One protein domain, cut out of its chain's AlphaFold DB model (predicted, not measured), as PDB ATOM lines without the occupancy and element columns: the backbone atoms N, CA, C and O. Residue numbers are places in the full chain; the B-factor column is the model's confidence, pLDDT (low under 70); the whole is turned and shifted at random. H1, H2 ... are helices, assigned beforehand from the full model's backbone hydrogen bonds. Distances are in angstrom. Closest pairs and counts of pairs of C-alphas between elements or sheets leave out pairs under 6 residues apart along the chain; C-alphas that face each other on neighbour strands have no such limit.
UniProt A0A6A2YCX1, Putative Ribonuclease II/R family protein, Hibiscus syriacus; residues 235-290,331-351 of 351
ATOM      1  N   ALA A 235     228.969 190.751 299.851       98.06
ATOM      2  CA  ALA A 235     229.529 189.665 300.646       98.06
ATOM      3  C   ALA A 235     230.000 190.155 302.022       98.06
ATOM      4  O   ALA A 235     229.803 189.460 303.016       98.06
ATOM      5  N   MET A 236     230.570 191.359 302.096       96.69
ATOM      6  CA  MET A 236     230.948 191.972 303.364       96.69
ATOM      7  C   MET A 236     229.718 192.246 304.245       96.69
ATOM      8  O   MET A 236     229.694 191.768 305.378       96.69
ATOM      9  N   LEU A 237     228.674 192.910 303.719       97.06
ATOM     10  CA  LEU A 237     227.445 193.208 304.481       97.06
ATOM     11  C   LEU A 237     226.788 191.935 304.996       97.06
ATOM     12  O   LEU A 237     226.414 191.842 306.160       97.06
ATOM     13  N   THR A 238     226.698 190.923 304.138       97.44
ATOM     14  CA  THR A 238     226.154 189.615 304.515       97.44
ATOM     15  C   THR A 238     226.925 188.998 305.686       97.44
ATOM     16  O   THR A 238     226.334 188.379 306.568       97.44
ATOM     17  N   GLY A 239     228.247 189.185 305.728       95.56
ATOM     18  CA  GLY A 239     229.104 188.667 306.790       95.56
ATOM     19  C   GLY A 239     228.798 189.243 308.177       95.56
ATOM     20  O   GLY A 239     229.099 188.582 309.180       95.56
ATOM     21  N   LEU A 240     228.173 190.426 308.233       94.31
ATOM     22  CA  LEU A 240     227.784 191.115 309.466       94.31
ATOM     23  C   LEU A 240     226.595 190.444 310.157       94.31
ATOM     24  O   LEU A 240     226.586 190.353 311.382       94.31
ATOM     25  N   ILE A 241     225.639 189.925 309.380       94.56
ATOM     26  CA  ILE A 241     224.305 189.501 309.842       94.56
ATOM     27  C   ILE A 241     224.330 188.645 311.126       94.56
ATOM     28  O   ILE A 241     223.576 188.957 312.050       94.56
ATOM     29  N   PRO A 242     225.197 187.618 311.279       91.81
ATOM     30  CA  PRO A 242     225.160 186.788 312.484       91.81
ATOM     31  C   PRO A 242     225.572 187.494 313.776       91.81
ATOM     32  O   PRO A 242     225.204 187.037 314.856       91.81
ATOM     33  N   ALA A 243     226.398 188.538 313.689       92.44
ATOM     34  CA  ALA A 243     226.862 189.295 314.849       92.44
ATOM     35  C   ALA A 243     227.272 190.719 314.425       92.44
ATOM     36  O   ALA A 243     228.471 191.001 314.352       92.44
ATOM     37  N   PRO A 244     226.301 191.612 314.152       93.50
ATOM     38  CA  PRO A 244     226.569 192.868 313.450       93.50
ATOM     39  C   PRO A 244     227.571 193.785 314.160       93.50
ATOM     40  O   PRO A 244     228.507 194.274 313.535       93.50
ATOM     41  N   GLU A 245     227.463 193.913 315.486       92.50
ATOM     42  CA  GLU A 245     228.393 194.714 316.300       92.50
ATOM     43  C   GLU A 245     229.803 194.125 316.365       92.50
ATOM     44  O   GLU A 245     230.806 194.830 316.283       92.50
ATOM     45  N   LEU A 246     229.901 192.803 316.532       91.44
ATOM     46  CA  LEU A 246     231.187 192.128 316.699       91.44
ATOM     47  C   LEU A 246     231.953 192.030 315.379       91.44
ATOM     48  O   LEU A 246     233.176 192.028 315.382       91.44
ATOM     49  N   ARG A 247     231.233 191.917 314.262       93.50
ATOM     50  CA  ARG A 247     231.804 191.712 312.927       93.50
ATOM     51  C   ARG A 247     231.945 192.998 312.126       93.50
ATOM     52  O   ARG A 247     232.439 192.958 311.000       93.50
ATOM     53  N   SER A 248     231.509 194.115 312.702       92.62
ATOM     54  CA  SER A 248     231.607 195.435 312.103       92.62
ATOM     55  C   SER A 248     233.065 195.785 311.785       92.62
ATOM     56  O   SER A 248     233.917 195.724 312.677       92.62
ATOM     57  N   PRO A 249     233.361 196.257 310.563       90.94
ATOM     58  CA  PRO A 249     234.692 196.740 310.219       90.94
ATOM     59  C   PRO A 249     235.045 198.067 310.914       90.94
ATOM     60  O   PRO A 249     236.185 198.507 310.845       90.94
ATOM     61  N   LEU A 250     234.059 198.738 311.526       88.81
ATOM     62  CA  LEU A 250     234.273 199.957 312.308       88.81
ATOM     63  C   LEU A 250     234.799 199.637 313.708       88.81
ATOM     64  O   LEU A 250     235.422 200.481 314.336       88.81
ATOM     65  N   ARG A 251     234.543 198.414 314.189       87.25
ATOM     66  CA  ARG A 251     235.091 197.919 315.451       87.25
ATOM     67  C   ARG A 251     236.489 197.343 315.249       87.25
ATOM     68  O   ARG A 251     237.389 197.622 316.030       87.25
ATOM     69  N   ASP A 252     236.648 196.518 314.220       85.38
ATOM     70  CA  ASP A 252     237.930 195.960 313.797       85.38
ATOM     71  C   ASP A 252     237.999 196.000 312.271       85.38
ATOM     72  O   ASP A 252     237.283 195.273 311.581       85.38
ATOM     73  N   HIS A 253     238.896 196.832 311.743       80.25
ATOM     74  CA  HIS A 253     239.047 197.063 310.308       80.25
ATOM     75  C   HIS A 253     239.326 195.793 309.493       80.25
ATOM     76  O   HIS A 253     239.027 195.757 308.298       80.25
ATOM     77  N   THR A 254     239.844 194.732 310.114       85.94
ATOM     78  CA  THR A 254     240.141 193.465 309.432       85.94
ATOM     79  C   THR A 254     238.950 192.511 309.393       85.94
ATOM     80  O   THR A 254     238.814 191.723 308.450       85.94
ATOM     81  N   SER A 255     238.017 192.639 310.341       87.69
ATOM     82  CA  SER A 255     236.818 191.802 310.427       87.69
ATOM     83  C   SER A 255     235.993 191.834 309.139       87.69
ATOM     84  O   SER A 255     235.594 190.778 308.643       87.69
ATOM     85  N   GLY A 256     235.816 193.009 308.522       90.06
ATOM     86  CA  GLY A 256     235.068 193.137 307.266       90.06
ATOM     87  C   GLY A 256     235.599 192.222 306.157       90.06
ATOM     88  O   GLY A 256     234.819 191.533 305.494       90.06
ATOM     89  N   LYS A 257     236.926 192.141 306.002       92.88
ATOM     90  CA  LYS A 257     237.579 191.271 305.013       92.88
ATOM     91  C   LYS A 257     237.499 189.796 305.378       92.88
ATOM     92  O   LYS A 257     237.150 188.973 304.531       92.88
ATOM     93  N   THR A 258     237.732 189.464 306.641       94.00
ATOM     94  CA  THR A 258     237.635 188.088 307.136       94.00
ATOM     95  C   THR A 258     236.242 187.499 306.904       94.00
ATOM     96  O   THR A 258     236.103 186.379 306.400       94.00
ATOM     97  N   PHE A 259     235.180 188.243 307.230       94.75
ATOM     98  CA  PHE A 259     233.808 187.764 307.045       94.75
ATOM     99  C   PHE A 259     233.356 187.815 305.583       94.75
ATOM    100  O   PHE A 259     232.677 186.881 305.151       94.75
ATOM    101  N   GLN A 260     233.807 188.801 304.799       96.50
ATOM    102  CA  GLN A 260     233.629 188.803 303.344       96.50
ATOM    103  C   GLN A 260     234.160 187.502 302.725       96.50
ATOM    104  O   GLN A 260     233.431 186.819 302.004       96.50
ATOM    105  N   ALA A 261     235.403 187.121 303.035       96.81
ATOM    106  CA  ALA A 261     236.014 185.910 302.492       96.81
ATOM    107  C   ALA A 261     235.215 184.654 302.876       96.81
ATOM    108  O   ALA A 261     234.983 183.781 302.041       96.81
ATOM    109  N   ARG A 262     234.713 184.575 304.118       95.88
ATOM    110  CA  ARG A 262     233.847 183.466 304.564       95.88
ATOM    111  C   ARG A 262     232.549 183.374 303.761       95.88
ATOM    112  O   ARG A 262     232.154 182.266 303.397       95.88
ATOM    113  N   VAL A 263     231.902 184.503 303.466       97.31
ATOM    114  CA  VAL A 263     230.691 184.536 302.628       97.31
ATOM    115  C   VAL A 263     231.010 184.079 301.207       97.31
ATOM    116  O   VAL A 263     230.320 183.206 300.687       97.31
ATOM    117  N   LEU A 264     232.094 184.576 300.604       98.06
ATOM    118  CA  LEU A 264     232.518 184.182 299.256       98.06
ATOM    119  C   LEU A 264     232.824 182.678 299.163       98.06
ATOM    120  O   LEU A 264     232.302 182.009 298.269       98.06
ATOM    121  N   LYS A 265     233.571 182.111 300.127       96.44
ATOM    122  CA  LYS A 265     233.797 180.652 300.226       96.44
ATOM    123  C   LYS A 265     232.472 179.901 300.247       96.44
ATOM    124  O   LYS A 265     232.303 178.890 299.568       96.44
ATOM    125  N   ARG A 266     231.504 180.411 301.011       95.19
ATOM    126  CA  ARG A 266     230.198 179.779 301.137       95.19
ATOM    127  C   ARG A 266     229.382 179.848 299.848       95.19
ATOM    128  O   ARG A 266     228.758 178.850 299.500       95.19
ATOM    129  N   MET A 267     229.414 180.973 299.138       97.56
ATOM    130  CA  MET A 267     228.757 181.132 297.835       97.56
ATOM    131  C   MET A 267     229.295 180.141 296.801       97.56
ATOM    132  O   MET A 267     228.507 179.551 296.066       97.56
ATOM    133  N   VAL A 268     230.609 179.908 296.783       96.94
ATOM    134  CA  VAL A 268     231.228 178.891 295.923       96.94
ATOM    135  C   VAL A 268     230.775 177.486 296.316       96.94
ATOM    136  O   VAL A 268     230.317 176.731 295.466       96.94
ATOM    137  N   GLN A 269     230.820 177.139 297.609       94.00
ATOM    138  CA  GLN A 269     230.421 175.810 298.102       94.00
ATOM    139  C   GLN A 269     228.977 175.424 297.748       94.00
ATOM    140  O   GLN A 269     228.661 174.240 297.667       94.00
ATOM    141  N   VAL A 270     228.084 176.406 297.597       93.88
ATOM    142  CA  VAL A 270     226.681 176.170 297.214       93.88
ATOM    143  C   VAL A 270     226.434 176.326 295.707       93.88
ATOM    144  O   VAL A 270     225.302 176.141 295.266       93.88
ATOM    145  N   GLY A 271     227.465 176.658 294.922       95.62
ATOM    146  CA  GLY A 271     227.388 176.817 293.467       95.62
ATOM    147  C   GLY A 271     226.779 178.142 292.997       95.62
ATOM    148  O   GLY A 271     226.294 178.238 291.874       95.62
ATOM    149  N   PHE A 272     226.754 179.172 293.844       96.44
ATOM    150  CA  PHE A 272     226.218 180.494 293.488       96.44
ATOM    151  C   PHE A 272     227.255 181.440 292.883       96.44
ATOM    152  O   PHE A 272     226.870 182.472 292.317       96.44
ATOM    153  N   LEU A 273     228.537 181.104 293.026       96.94
ATOM    154  CA  LEU A 273     229.668 181.899 292.579       96.94
ATOM    155  C   LEU A 273     230.791 180.984 292.081       96.94
ATOM    156  O   LEU A 273     231.042 179.941 292.680       96.94
ATOM    157  N   ASP A 274     231.457 181.393 291.007       96.38
ATOM    158  CA  ASP A 274     232.661 180.727 290.516       96.38
ATOM    159  C   ASP A 274     233.885 181.053 291.395       96.38
ATOM    160  O   ASP A 274     233.965 182.129 291.993       96.38
ATOM    161  N   ILE A 275     234.847 180.128 291.471       96.25
ATOM    162  CA  ILE A 275     236.055 180.302 292.289       96.25
ATOM    163  C   ILE A 275     236.866 181.517 291.820       96.25
ATOM    164  O   ILE A 275     237.320 182.284 292.669       96.25
ATOM    165  N   GLU A 276     237.027 181.732 290.511       95.81
ATOM    166  CA  GLU A 276     237.811 182.861 289.995       95.81
ATOM    167  C   GLU A 276     237.138 184.188 290.339       95.81
ATOM    168  O   GLU A 276     237.778 185.118 290.831       95.81
ATOM    169  N   MET A 277     235.814 184.255 290.196       96.56
ATOM    170  CA  MET A 277     235.046 185.434 290.603       96.56
ATOM    171  C   MET A 277     235.145 185.704 292.109       96.56
ATOM    172  O   MET A 277     235.186 186.863 292.523       96.56
ATOM    173  N   ALA A 278     235.209 184.658 292.938       96.88
ATOM    174  CA  ALA A 278     235.422 184.800 294.375       96.88
ATOM    175  C   ALA A 278     236.822 185.350 294.704       96.88
ATOM    176  O   ALA A 278     236.943 186.209 295.580       96.88
ATOM    177  N   LEU A 279     237.860 184.904 293.988       96.44
ATOM    178  CA  LEU A 279     239.228 185.414 294.134       96.44
ATOM    179  C   LEU A 279     239.351 186.872 293.674       96.44
ATOM    180  O   LEU A 279     239.981 187.687 294.346       96.44
ATOM    181  N   LEU A 280     238.689 187.242 292.578       96.12
ATOM    182  CA  LEU A 280     238.629 188.638 292.144       96.12
ATOM    183  C   LEU A 280     237.911 189.511 293.182       96.12
ATOM    184  O   LEU A 280     238.412 190.572 293.546       96.12
ATOM    185  N   ALA A 281     236.774 189.052 293.712       96.25
ATOM    186  CA  ALA A 281     236.000 189.802 294.698       96.25
ATOM    187  C   ALA A 281     236.738 189.988 296.036       96.25
ATOM    188  O   ALA A 281     236.635 191.055 296.639       96.25
ATOM    189  N   VAL A 282     237.493 188.988 296.511       94.94
ATOM    190  CA  VAL A 282     238.240 189.122 297.775       94.94
ATOM    191  C   VAL A 282     239.403 190.110 297.649       94.94
ATOM    192  O   VAL A 282     239.698 190.819 298.610       94.94
ATOM    193  N   ARG A 283     240.018 190.223 296.465       93.94
ATOM    194  CA  ARG A 283     241.119 191.164 296.196       93.94
ATOM    195  C   ARG A 283     240.652 192.615 296.050       93.94
ATOM    196  O   ARG A 283     241.449 193.524 296.254       93.94
ATOM    197  N   GLN A 284     239.377 192.853 295.730       92.81
ATOM    198  CA  GLN A 284     238.840 194.213 295.600       92.81
ATOM    199  C   GLN A 284     238.937 194.971 296.933       92.81
ATOM    200  O   GLN A 284     238.431 194.468 297.940       92.81
ATOM    201  N   PRO A 285     239.540 196.172 296.981       89.06
ATOM    202  CA  PRO A 285     239.560 196.977 298.197       89.06
ATOM    203  C   PRO A 285     238.133 197.358 298.614       89.06
ATOM    204  O   PRO A 285     237.271 197.621 297.777       89.06
ATOM    205  N   LEU A 286     237.882 197.363 299.923       89.38
ATOM    206  CA  LEU A 286     236.611 197.803 300.494       89.38
ATOM    207  C   LEU A 286     236.780 199.234 301.002       89.38
ATOM    208  O   LEU A 286     237.451 199.453 302.008       89.38
ATOM    209  N   TYR A 287     236.170 200.193 300.311       88.00
ATOM    210  CA  TYR A 287     236.155 201.592 300.731       88.00
ATOM    211  C   TYR A 287     234.931 201.838 301.604       88.00
ATOM    212  O   TYR A 287     233.815 201.937 301.098       88.00
ATOM    213  N   LEU A 288     235.142 201.881 302.917       88.12
ATOM    214  CA  LEU A 288     234.070 202.168 303.863       88.12
ATOM    215  C   LEU A 288     233.796 203.667 303.893       88.12
ATOM    216  O   LEU A 288     234.724 204.474 303.959       88.12
ATOM    217  N   HIS A 289     232.520 204.028 303.878       83.06
ATOM    218  CA  HIS A 289     232.093 205.391 304.119       83.06
ATOM    219  C   HIS A 289     232.172 205.655 305.624       83.06
ATOM    220  O   HIS A 289     231.329 205.217 306.399       83.06
ATOM    221  N   LEU A 290     233.241 206.316 306.065       65.50
ATOM    222  CA  LEU A 290     233.358 206.791 307.438       65.50
ATOM    223  C   LEU A 290     232.602 208.117 307.543       65.50
ATOM    224  O   LEU A 290     233.211 209.184 307.526       65.50
ATOM    225  N   LYS A 331     247.189 191.761 307.544       87.19
ATOM    226  CA  LYS A 331     246.023 190.904 307.822       87.19
ATOM    227  C   LYS A 331     245.091 190.779 306.615       87.19
ATOM    228  O   LYS A 331     244.582 189.699 306.327       87.19
ATOM    229  N   ILE A 332     244.867 191.864 305.870       87.81
ATOM    230  CA  ILE A 332     244.057 191.814 304.641       87.81
ATOM    231  C   ILE A 332     244.723 190.915 303.592       87.81
ATOM    232  O   ILE A 332     244.038 190.124 302.938       87.81
ATOM    233  N   ARG A 333     246.049 191.009 303.444       90.12
ATOM    234  CA  ARG A 333     246.831 190.156 302.543       90.12
ATOM    235  C   ARG A 333     246.746 188.690 302.954       90.12
ATOM    236  O   ARG A 333     246.453 187.853 302.107       90.12
ATOM    237  N   GLU A 334     246.888 188.402 304.244       93.06
ATOM    238  CA  GLU A 334     246.757 187.053 304.799       93.06
ATOM    239  C   GLU A 334     245.398 186.425 304.451       93.06
ATOM    240  O   GLU A 334     245.348 185.302 303.951       93.06
ATOM    241  N   VAL A 335     244.295 187.168 304.603       92.38
ATOM    242  CA  VAL A 335     242.950 186.693 304.223       92.38
ATOM    243  C   VAL A 335     242.858 186.362 302.727       92.38
ATOM    244  O   VAL A 335     242.238 185.360 302.350       92.38
ATOM    245  N   CYS A 336     243.461 187.181 301.861       92.12
ATOM    246  CA  CYS A 336     243.501 186.925 300.418       92.12
ATOM    247  C   CYS A 336     244.320 185.667 300.091       92.12
ATOM    248  O   CYS A 336     243.841 184.802 299.357       92.12
ATOM    249  N   GLU A 337     245.503 185.512 300.682       94.50
ATOM    250  CA  GLU A 337     246.341 184.325 300.490       94.50
ATOM    251  C   GLU A 337     245.668 183.052 301.021       94.50
ATOM    252  O   GLU A 337     245.724 181.994 300.396       94.50
ATOM    253  N   GLU A 338     244.974 183.126 302.158       95.06
ATOM    254  CA  GLU A 338     244.174 182.013 302.669       95.06
ATOM    255  C   GLU A 338     243.045 181.619 301.718       95.06
ATOM    256  O   GLU A 338     242.699 180.437 301.610       95.06
ATOM    257  N   MET A 339     242.427 182.600 301.059       94.19
ATOM    258  CA  MET A 339     241.405 182.352 300.050       94.19
ATOM    259  C   MET A 339     242.001 181.623 298.842       94.19
ATOM    260  O   MET A 339     241.397 180.666 298.359       94.19
ATOM    261  N   GLU A 340     243.196 182.006 298.400       94.56
ATOM    262  CA  GLU A 340     243.917 181.352 297.302       94.56
ATOM    263  C   GLU A 340     244.338 179.925 297.662       94.56
ATOM    264  O   GLU A 340     244.039 178.986 296.924       94.56
ATOM    265  N   ARG A 341     244.932 179.728 298.847       95.56
ATOM    266  CA  ARG A 341     245.272 178.393 299.368       95.56
ATOM    267  C   ARG A 341     244.041 177.492 299.435       95.56
ATOM    268  O   ARG A 341     244.103 176.319 299.070       95.56
ATOM    269  N   TRP A 342     242.910 178.029 299.891       95.19
ATOM    270  CA  TRP A 342     241.641 177.308 299.903       95.19
ATOM    271  C   TRP A 342     241.151 176.978 298.485       95.19
ATOM    272  O   TRP A 342     240.773 175.837 298.233       95.19
ATOM    273  N   ALA A 343     241.205 177.928 297.549       93.38
ATOM    274  CA  ALA A 343     240.793 177.721 296.163       93.38
ATOM    275  C   ALA A 343     241.609 176.616 295.471       93.38
ATOM    276  O   ALA A 343     241.032 175.777 294.776       93.38
ATOM    277  N   ILE A 344     242.924 176.561 295.711       94.06
ATOM    278  CA  ILE A 344     243.799 175.488 295.214       94.06
ATOM    279  C   ILE A 344     243.344 174.132 295.763       94.06
ATOM    280  O   ILE A 344     243.154 173.194 294.992       94.06
ATOM    281  N   LYS A 345     243.089 174.026 297.076       93.00
ATOM    282  CA  LYS A 345     242.596 172.776 297.683       93.00
ATOM    283  C   LYS A 345     241.278 172.313 297.065       93.00
ATOM    284  O   LYS A 345     241.133 171.125 296.797       93.00
ATOM    285  N   VAL A 346     240.348 173.236 296.806       90.75
ATOM    286  CA  VAL A 346     239.057 172.913 296.174       90.75
ATOM    287  C   VAL A 346     239.262 172.367 294.759       90.75
ATOM    288  O   VAL A 346     238.654 171.358 294.415       90.75
ATOM    289  N   ARG A 347     240.147 172.976 293.954       88.62
ATOM    290  CA  ARG A 347     240.464 172.495 292.593       88.62
ATOM    291  C   ARG A 347     241.112 171.115 292.588       88.62
ATOM    292  O   ARG A 347     240.854 170.333 291.683       88.62
ATOM    293  N   LEU A 348     241.924 170.821 293.599       90.44
ATOM    294  CA  LEU A 348     242.578 169.525 293.771       90.44
ATOM    295  C   LEU A 348     241.655 168.449 294.376       90.44
ATOM    296  O   LEU A 348     242.096 167.318 294.546       90.44
ATOM    297  N   GLY A 349     240.403 168.777 294.721       82.00
ATOM    298  CA  GLY A 349     239.462 167.840 295.352       82.00
ATOM    299  C   GLY A 349     239.726 167.569 296.841       82.00
ATOM    300  O   GLY A 349     239.150 166.644 297.402       82.00
ATOM    301  N   ASN A 350     240.564 168.382 297.489       66.06
ATOM    302  CA  ASN A 350     241.081 168.163 298.847       66.06
ATOM    303  C   ASN A 350     240.435 169.077 299.915       66.06
ATOM    304  O   ASN A 350     241.065 169.351 300.941       66.06
ATOM    305  N   ALA A 351     239.242 169.633 299.663       58.25
ATOM    306  CA  ALA A 351     238.649 170.722 300.461       58.25
ATOM    307  C   ALA A 351     237.362 170.371 301.215       58.25
ATOM    308  O   ALA A 351     236.537 169.603 300.675       58.25
TER     309      ALA A 351
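AT A GLANCE: This is residues 235 to 290 and 331 to 351 of the 351 residues of the protein "Putative Ribonuclease II/R family protein" of Hibiscus syriacus (UniProt A0A6A2YCX1). Helices H3, H4 and H5 lie side by side as a triangle, H4 running opposite to the others; short H1 lies across H3, and H2 sits near Ser 255 of H3. The 77 printed residues hold five named helices, H1 to H5 along the chain, and no named strand: all helix. The whole is compact, radius of gyration of the C-alphas 12.5 A, spanning 39 by 23 by 17 A.

IN THESE COORDINATES: H1, residues 235 to 240, 9.1 A, begins at C-alpha 235 (229.529, 189.665, 300.646). H2 is residues 244 to 247, 5.4 A; H3, 255 to 269, 21.2 A; H4, 275 to 283, 12.6 A. H5, 331 to 347, 24.5 A, ends at C-alpha 347 (240.464, 172.495, 292.593).

HOW THE PARTS SIT: H1 touches H3, the hub, at a steep tilt of 63 degrees; closest C-alphas Met 236 and Gln 260, 4.2 A. H3 and H4 form a hairpin at 7 degrees; closest C-alphas Leu 264 and Ala 278, 5.7 A. Every O i to N i+4 pair is within hydrogen-bond range in H3, H4 and H5; in H1, 1 of 2.

THE WHOLE: Residues 291 to 330 are not printed, a 20.3 A gap between C-alphas. Residues 290 and 350 to 351 have pLDDT under 70.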